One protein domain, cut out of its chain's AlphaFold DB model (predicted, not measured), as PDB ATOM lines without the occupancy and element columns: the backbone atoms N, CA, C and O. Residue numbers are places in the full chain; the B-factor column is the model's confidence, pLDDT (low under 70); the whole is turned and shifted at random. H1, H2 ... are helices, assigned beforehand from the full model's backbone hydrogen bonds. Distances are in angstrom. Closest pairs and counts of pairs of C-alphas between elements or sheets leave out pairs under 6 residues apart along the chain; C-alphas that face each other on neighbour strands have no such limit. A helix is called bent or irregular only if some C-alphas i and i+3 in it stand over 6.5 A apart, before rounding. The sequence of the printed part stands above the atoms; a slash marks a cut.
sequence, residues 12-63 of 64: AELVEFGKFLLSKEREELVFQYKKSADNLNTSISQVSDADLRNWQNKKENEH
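What this domain is: This is residues 12 to 63 of the 64 residues of an uncharacterized protein of Flavobacteriaceae bacterium (UniProt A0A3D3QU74). Two pairs of helices follow each other along the longest axis: H4 and H1 cross at one end, and at the other end H3 folds back on H2. Each pair is held by few or moderate contacts, and between the pairs the helices come near at only a few residues. The printed part has 52 residues with four named helices, in the order H1, H2, H3, H4, and no named strand; its class is all helix. The whole is compact, with a radius of gyration of the C-alphas of 11.2 A, yet elongated, spanning 34 by 19 by 18 A.

How they stand to each other: The longest helix, H4, residues 49 to 61, touches H1, residues 12 to 21, with residues 51 to 55 alone. Their closest C-alphas are those of Phe 17 and Trp 55, 6.6 A apart. They run opposite ways at a steep tilt of 68 degrees, only just short of about perpendicular. H4 is close to but not clearly touching H2, residues 24 to 34; the closest C-alphas, those of Arg 26 and Asp 51, are 7.6 A apart. H1 is likewise close to but not clearly touching H2, with the C-alphas of Phe 20 and Arg 26 closest at 6.7 A; they run the same way at a steep tilt of 57 degrees. H2 touches H3, residues 37 to 44, and their closest C-alphas, those of Phe 31 and Leu 40, are 6.3 A apart. These two run opposite ways at a steep tilt of 56 degrees. H3 and H4 are apart, and H1 and H3 are only just apart, their closest C-alphas 8.3 A from each other. Every O i to N i+4 pair is within hydrogen-bond range in H1, H2 and H4, against 2 of 4 in H3.

Where its parts are: H4 measures 18.5 A from C-alpha 49 at (10.929, -38.646, 7.285) to C-alpha 61 at (8.895, -27.330, -7.206). H1 begins at C-alpha 12, (22.877, -39.335, -7.337), and is 14.3 A long. H2 is 15.4 A long, from Lys 24 to Lys 34. H3 is 11.1 A from Ala 37 to Ile 44 and irregular: C-alphas 38 and 41 are 7.2 A apart.

The domain as a whole: The two C-alphas farthest apart, those of Asp 38 and His 63, are 35.1 A from each other, while the first and last printed C-alphas, those of Ala 12 and His 63, are 16.6 A apart. The links H1 to H2, H2 to H3 and H3 to H4 are tight, and the printed part has no cut. The mean pLDDT of the printed part is 85.7; residues 35 to 38, of which 37 and 38 belong to H3, and residues 62 to 63 are under 70.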
ATOM      1  N   ALA A  12      23.000 -40.770  -7.105       94.75
ATOM      2  CA  ALA A  12      22.877 -39.335  -7.337       94.75
ATOM      3  C   ALA A  12      21.796 -38.697  -6.445       94.75
ATOM      4  O   ALA A  12      22.032 -37.653  -5.839       94.75
ATOM      5  N   GLU A  13      20.641 -39.352  -6.303       93.88
ATOM      6  CA  GLU A  13      19.566 -38.898  -5.415       93.88
ATOM      7  C   GLU A  13      19.983 -38.915  -3.943       93.88
ATOM      8  O   GLU A  13      19.672 -37.979  -3.210       93.88
ATOM      9  N   LEU A  14      20.729 -39.937  -3.514       94.25
ATOM     10  CA  LEU A  14      21.250 -40.008  -2.147       94.25
ATOM     11  C   LEU A  14      22.268 -38.893  -1.870       94.25
ATOM     12  O   LEU A  14      22.238 -38.287  -0.798       94.25
ATOM     13  N   VAL A  15      23.132 -38.575  -2.838       96.19
ATOM     14  CA  VAL A  15      24.083 -37.458  -2.736       96.19
ATOM     15  C   VAL A  15      23.351 -36.117  -2.649       96.19
ATOM     16  O   VAL A  15      23.709 -35.269  -1.833       96.19
ATOM     17  N   GLU A  16      22.319 -35.905  -3.462       95.69
ATOM     18  CA  GLU A  16      21.502 -34.688  -3.416       95.69
ATOM     19  C   GLU A  16      20.737 -34.552  -2.101       95.69
ATOM     20  O   GLU A  16      20.697 -33.462  -1.528       95.69
ATOM     21  N   PHE A  17      20.190 -35.652  -1.585       95.31
ATOM     22  CA  PHE A  17      19.559 -35.663  -0.273       95.31
ATOM     23  C   PHE A  17      20.572 -35.338   0.834       95.31
ATOM     24  O   PHE A  17      20.302 -34.499   1.689       95.31
ATOM     25  N   GLY A  18      21.784 -35.898   0.774       95.12
ATOM     26  CA  GLY A  18      22.875 -35.555   1.690       95.12
ATOM     27  C   GLY A  18      23.244 -34.068   1.654       95.12
ATOM     28  O   GLY A  18      23.419 -33.450   2.702       95.12
ATOM     29  N   LYS A  19      23.288 -33.455   0.464       95.75
ATOM     30  CA  LYS A  19      23.497 -32.002   0.319       95.75
ATOM     31  C   LYS A  19      22.361 -31.193   0.944       95.75
ATOM     32  O   LYS A  19      22.634 -30.186   1.590       95.75
ATOM     33  N   PHE A  20      21.114 -31.636   0.786       95.38
ATOM     34  CA  PHE A  20      19.966 -31.013   1.446       95.38
ATOM     35  C   PHE A  20      20.066 -31.107   2.975       95.38
ATOM     36  O   PHE A  20      19.823 -30.120   3.660       95.38
ATOM     37  N   LEU A  21      20.495 -32.247   3.525       94.31
ATOM     38  CA  LEU A  21      20.655 -32.417   4.975       94.31
ATOM     39  C   LEU A  21      21.680 -31.460   5.603       94.31
ATOM     40  O   LEU A  21      21.566 -31.129   6.784       94.31
ATOM     41  N   LEU A  22      22.655 -31.015   4.811       93.06
ATOM     42  CA  LEU A  22      23.707 -30.074   5.203       93.06
ATOM     43  C   LEU A  22      23.389 -28.616   4.826       93.06
ATOM     44  O   LEU A  22      24.230 -27.737   5.015       93.06
ATOM     45  N   SER A  23      22.213 -28.346   4.258       93.25
ATOM     46  CA  SER A  23      21.867 -27.026   3.738       93.25
ATOM     47  C   SER A  23      21.347 -26.083   4.828       93.25
ATOM     48  O   SER A  23      20.770 -26.498   5.836       93.25
ATOM     49  N   LYS A  24      21.498 -24.775   4.584       90.62
ATOM     50  CA  LYS A  24      20.872 -23.725   5.404       90.62
ATOM     51  C   LYS A  24      19.347 -23.737   5.312       90.62
ATOM     52  O   LYS A  24      18.674 -23.485   6.301       90.62
ATOM     53  N   GLU A  25      18.816 -24.125   4.159       90.25
ATOM     54  CA  GLU A  25      17.380 -24.282   3.930       90.25
ATOM     55  C   GLU A  25      16.754 -25.290   4.909       90.25
ATOM     56  O   GLU A  25      15.703 -25.024   5.491       90.25
ATOM     57  N   ARG A  26      17.417 -26.426   5.173       91.25
ATOM     58  CA  ARG A  26      16.937 -27.386   6.178       91.25
ATOM     59  C   ARG A  26      16.909 -26.779   7.578       91.25
ATOM     60  O   ARG A  26      15.939 -26.972   8.308       91.25
ATOM     61  N   GLU A  27      17.969 -26.075   7.965       89.62
ATOM     62  CA  GLU A  27      18.061 -25.400   9.264       89.62
ATOM     63  C   GLU A  27      16.904 -24.404   9.450       89.62
ATOM     64  O   GLU A  27      16.235 -24.416  10.485       89.62
ATOM     65  N   GLU A  28      16.598 -23.620   8.415       89.38
ATOM     66  CA  GLU A  28      15.478 -22.674   8.394       89.38
ATOM     67  C   GLU A  28      14.118 -23.375   8.501       89.38
ATOM     68  O   GLU A  28      13.276 -22.960   9.303       89.38
ATOM     69  N   LEU A  29      13.907 -24.468   7.761       87.69
ATOM     70  CA  LEU A  29      12.679 -25.264   7.843       87.69
ATOM     71  C   LEU A  29      12.469 -25.812   9.260       87.69
ATOM     72  O   LEU A  29      11.395 -25.648   9.843       87.69
ATOM     73  N   VAL A  30      13.494 -26.426   9.854       86.50
ATOM     74  CA  VAL A  30      13.408 -26.967  11.220       86.50
ATOM     75  C   VAL A  30      13.119 -25.851  12.227       86.50
ATOM     76  O   VAL A  30      12.282 -26.033  13.117       86.50
ATOM     77  N   PHE A  31      13.755 -24.687  12.072       85.06
ATOM     78  CA  PHE A  31      13.521 -23.528  12.929       85.06
ATOM     79  C   PHE A  31      12.066 -23.035  12.861       85.06
ATOM     80  O   PHE A  31      11.440 -22.823  13.905       85.06
ATOM     81  N   GLN A  32      11.490 -22.939  11.656       82.56
ATOM     82  CA  GLN A  32      10.087 -22.553  11.461       82.56
ATOM     83  C   GLN A  32       9.112 -23.524  12.142       82.56
ATOM     84  O   GLN A  32       8.152 -23.088  12.783       82.56
ATOM     85  N   TYR A  33       9.369 -24.835  12.059       78.44
ATOM     86  CA  TYR A  33       8.498 -25.848  12.664       78.44
ATOM     87  C   TYR A  33       8.629 -25.946  14.188       78.44
ATOM     88  O   TYR A  33       7.639 -26.213  14.869       78.44
ATOM     89  N   LYS A  34       9.830 -25.749  14.745       72.75
ATOM     90  CA  LYS A  34      10.103 -26.015  16.171       72.75
ATOM     91  C   LYS A  34       9.968 -24.790  17.081       72.75
ATOM     92  O   LYS A  34      10.014 -24.979  18.298       72.75
ATOM     93  N   LYS A  35       9.787 -23.575  16.534       63.75
ATOM     94  CA  LYS A  35       9.527 -22.277  17.223       63.75
ATOM     95  C   LYS A  35      10.405 -21.952  18.456       63.75
ATOM     96  O   LYS A  35      10.140 -20.979  19.153       63.75
ATOM     97  N   SER A  36      11.447 -22.735  18.732       62.38
ATOM     98  CA  SER A  36      12.344 -22.629  19.884       62.38
ATOM     99  C   SER A  36      13.750 -23.056  19.464       62.38
ATOM    100  O   SER A  36      13.942 -24.140  18.908       62.38
ATOM    101  N   ALA A  37      14.733 -22.187  19.708       62.09
ATOM    102  CA  ALA A  37      16.129 -22.420  19.335       62.09
ATOM    103  C   ALA A  37      16.766 -23.569  20.139       62.09
ATOM    104  O   ALA A  37      17.599 -24.300  19.607       62.09
ATOM    105  N   ASP A  38      16.309 -23.791  21.374       65.38
ATOM    106  CA  ASP A  38      16.846 -24.813  22.286       65.38
ATOM    107  C   ASP A  38      16.720 -26.243  21.736       65.38
ATOM    108  O   ASP A  38      17.509 -27.123  22.074       65.38
ATOM    109  N   ASN A  39      15.767 -26.473  20.829       74.50
ATOM    110  CA  ASN A  39      15.533 -27.773  20.203       74.50
ATOM    111  C   ASN A  39      16.117 -27.887  18.787       74.50
ATOM    112  O   ASN A  39      16.002 -28.952  18.173       74.50
ATOM    113  N   LEU A  40      16.718 -26.818  18.252       79.56
ATOM    114  CA  LEU A  40      17.194 -26.763  16.869       79.56
ATOM    115  C   LEU A  40      18.388 -27.698  16.651       79.56
ATOM    116  O   LEU A  40      18.316 -28.581  15.803       79.56
ATOM    117  N   ASN A  41      19.438 -27.572  17.469       82.56
ATOM    118  CA  ASN A  41      20.651 -28.392  17.350       82.56
ATOM    119  C   ASN A  41      20.352 -29.889  17.505       82.56
ATOM    120  O   ASN A  41      20.803 -30.705  16.703       82.56
ATOM    121  N   THR A  42      19.520 -30.247  18.487       82.62
ATOM    122  CA  THR A  42      19.063 -31.629  18.684       82.62
ATOM    123  C   THR A  42      18.277 -32.129  17.472       82.62
ATOM    124  O   THR A  42      18.514 -33.238  17.004       82.62
ATOM    125  N   SER A  43      17.380 -31.309  16.916       81.00
ATOM    126  CA  SER A  43      16.558 -31.707  15.765       81.00
ATOM    127  C   SER A  43      17.375 -31.840  14.475       81.00
ATOM    128  O   SER A  43      17.109 -32.736  13.685       81.00
ATOM    129  N   ILE A  44      18.396 -31.001  14.272       85.19
ATOM    130  CA  ILE A  44      19.280 -31.070  13.097       85.19
ATOM    131  C   ILE A  44      20.238 -32.265  13.181       85.19
ATOM    132  O   ILE A  44      20.600 -32.816  12.143       85.19
ATOM    133  N   SER A  45      20.600 -32.706  14.394       86.81
ATOM    134  CA  SER A  45      21.477 -33.868  14.609       86.81
ATOM    135  C   SER A  45      20.870 -35.214  14.191       86.81
ATOM    136  O   SER A  45      21.588 -36.204  14.076       86.81
ATOM    137  N   GLN A  46      19.557 -35.257  13.956       88.56
ATOM    138  CA  GLN A  46      18.823 -36.453  13.551       88.56
ATOM    139  C   GLN A  46      18.263 -36.271  12.143       88.56
ATOM    140  O   GLN A  46      17.913 -35.161  11.754       88.56
ATOM    141  N   VAL A  47      18.159 -37.363  11.385       91.25
ATOM    142  CA  VAL A  47      17.468 -37.395  10.088       91.25
ATOM    143  C   VAL A  47      16.070 -37.966  10.301       91.25
ATOM    144  O   VAL A  47      15.906 -38.940  11.034       91.25
ATOM    145  N   SER A  48      15.063 -37.360   9.675       89.62
ATOM    146  CA  SER A  48      13.654 -37.728   9.830       89.62
ATOM    147  C   SER A  48      12.935 -37.869   8.488       89.62
ATOM    148  O   SER A  48      13.345 -37.295   7.481       89.62
ATOM    149  N   ASP A  49      11.783 -38.544   8.480       89.38
ATOM    150  CA  ASP A  49      10.929 -38.646   7.285       89.38
ATOM    151  C   ASP A  49      10.436 -37.282   6.780       89.38
ATOM    152  O   ASP A  49      10.070 -37.136   5.613       89.38
ATOM    153  N   ALA A  50      10.401 -36.268   7.651       89.56
ATOM    154  CA  ALA A  50      10.080 -34.907   7.244       89.56
ATOM    155  C   ALA A  50      11.172 -34.322   6.340       89.56
ATOM    156  O   ALA A  50      10.840 -33.644   5.373       89.56
ATOM    157  N   ASP A  51      12.446 -34.638   6.595       92.19
ATOM    158  CA  ASP A  51      13.557 -34.206   5.742       92.19
ATOM    159  C   ASP A  51      13.422 -34.803   4.339       92.19
ATOM    160  O   ASP A  51      13.564 -34.094   3.345       92.19
ATOM    161  N   LEU A  52      13.075 -36.092   4.261       92.25
ATOM    162  CA  LEU A  52      12.875 -36.781   2.989       92.25
ATOM    163  C   LEU A  52      11.720 -36.164   2.187       92.25
ATOM    164  O   LEU A  52      11.886 -35.878   1.003       92.25
ATOM    165  N   ARG A  53      10.571 -35.907   2.829       91.62
ATOM    166  CA  ARG A  53       9.419 -35.252   2.181       91.62
ATOM    167  C   ARG A  53       9.742 -33.831   1.724       91.62
ATOM    168  O   ARG A  53       9.384 -33.455   0.615       91.62
ATOM    169  N   ASN A  54      10.434 -33.048   2.551       92.19
ATOM    170  CA  ASN A  54      10.799 -31.673   2.211       92.19
ATOM    171  C   ASN A  54      11.752 -31.625   1.009       92.19
ATOM    172  O   ASN A  54      11.548 -30.829   0.097       92.19
ATOM    173  N   TRP A  55      12.741 -32.523   0.967       94.06
ATOM    174  CA  TRP A  55      13.637 -32.658  -0.181       94.06
ATOM    175  C   TRP A  55      12.897 -33.073  -1.464       94.06
ATOM    176  O   TRP A  55      13.156 -32.516  -2.531       94.06
ATOM    177  N   GLN A  56      11.948 -34.010  -1.372       91.94
ATOM    178  CA  GLN A  56      11.125 -34.419  -2.516       91.94
ATOM    179  C   GLN A  56      10.267 -33.263  -3.044       91.94
ATOM    180  O   GLN A  56      10.302 -32.980  -4.239       91.94
ATOM    181  N   ASN A  57       9.586 -32.534  -2.154       90.38
ATOM    182  CA  ASN A  57       8.782 -31.365  -2.523       90.38
ATOM    183  C   ASN A  57       9.633 -30.277  -3.194       90.38
ATOM    184  O   ASN A  57       9.194 -29.644  -4.152       90.38
ATOM    185  N   LYS A  58      10.869 -30.064  -2.718       86.62
ATOM    186  CA  LYS A  58      11.818 -29.138  -3.347       86.62
ATOM    187  C   LYS A  58      12.117 -29.545  -4.788       86.62
ATOM    188  O   LYS A  58      12.012 -28.713  -5.682       86.62
ATOM    189  N   LYS A  59      12.443 -30.822  -5.018       83.50
ATOM    190  CA  LYS A  59      12.694 -31.345  -6.369       83.50
ATOM    191  C   LYS A  59      11.515 -31.116  -7.310       83.50
ATOM    192  O   LYS A  59      11.734 -30.730  -8.455       83.50
ATOM    193  N   GLU A  60      10.297 -31.352  -6.830       83.12
ATOM    194  CA  GLU A  60       9.069 -31.162  -7.609       83.12
ATOM    195  C   GLU A  60       8.830 -29.685  -7.949       83.12
ATOM    196  O   GLU A  60       8.512 -29.375  -9.093       83.12
ATOM    197  N   ASN A  61       9.063 -28.773  -7.000       77.38
ATOM    198  CA  ASN A  61       8.895 -27.330  -7.206       77.38
ATOM    199  C   ASN A  61       9.978 -26.699  -8.102       77.38
ATOM    200  O   ASN A  61       9.714 -25.685  -8.736       77.38
ATOM    201  N   GLU A  62      11.185 -27.271  -8.160       69.62
ATOM    202  CA  GLU A  62      12.273 -26.807  -9.042       69.62
ATOM    203  C   GLU A  62      12.137 -27.295 -10.496       69.62
ATOM    204  O   GLU A  62      12.877 -26.835 -11.364       69.62
ATOM    205  N   HIS A  63      11.226 -28.234 -10.772       57.25
ATOM    206  CA  HIS A  63      10.958 -28.768 -12.117       57.25
ATOM    207  C   HIS A  63       9.736 -28.118 -12.803       57.25
ATOM    208  O   HIS A  63       9.272 -28.629 -13.826       57.25
TER     209      HIS A  63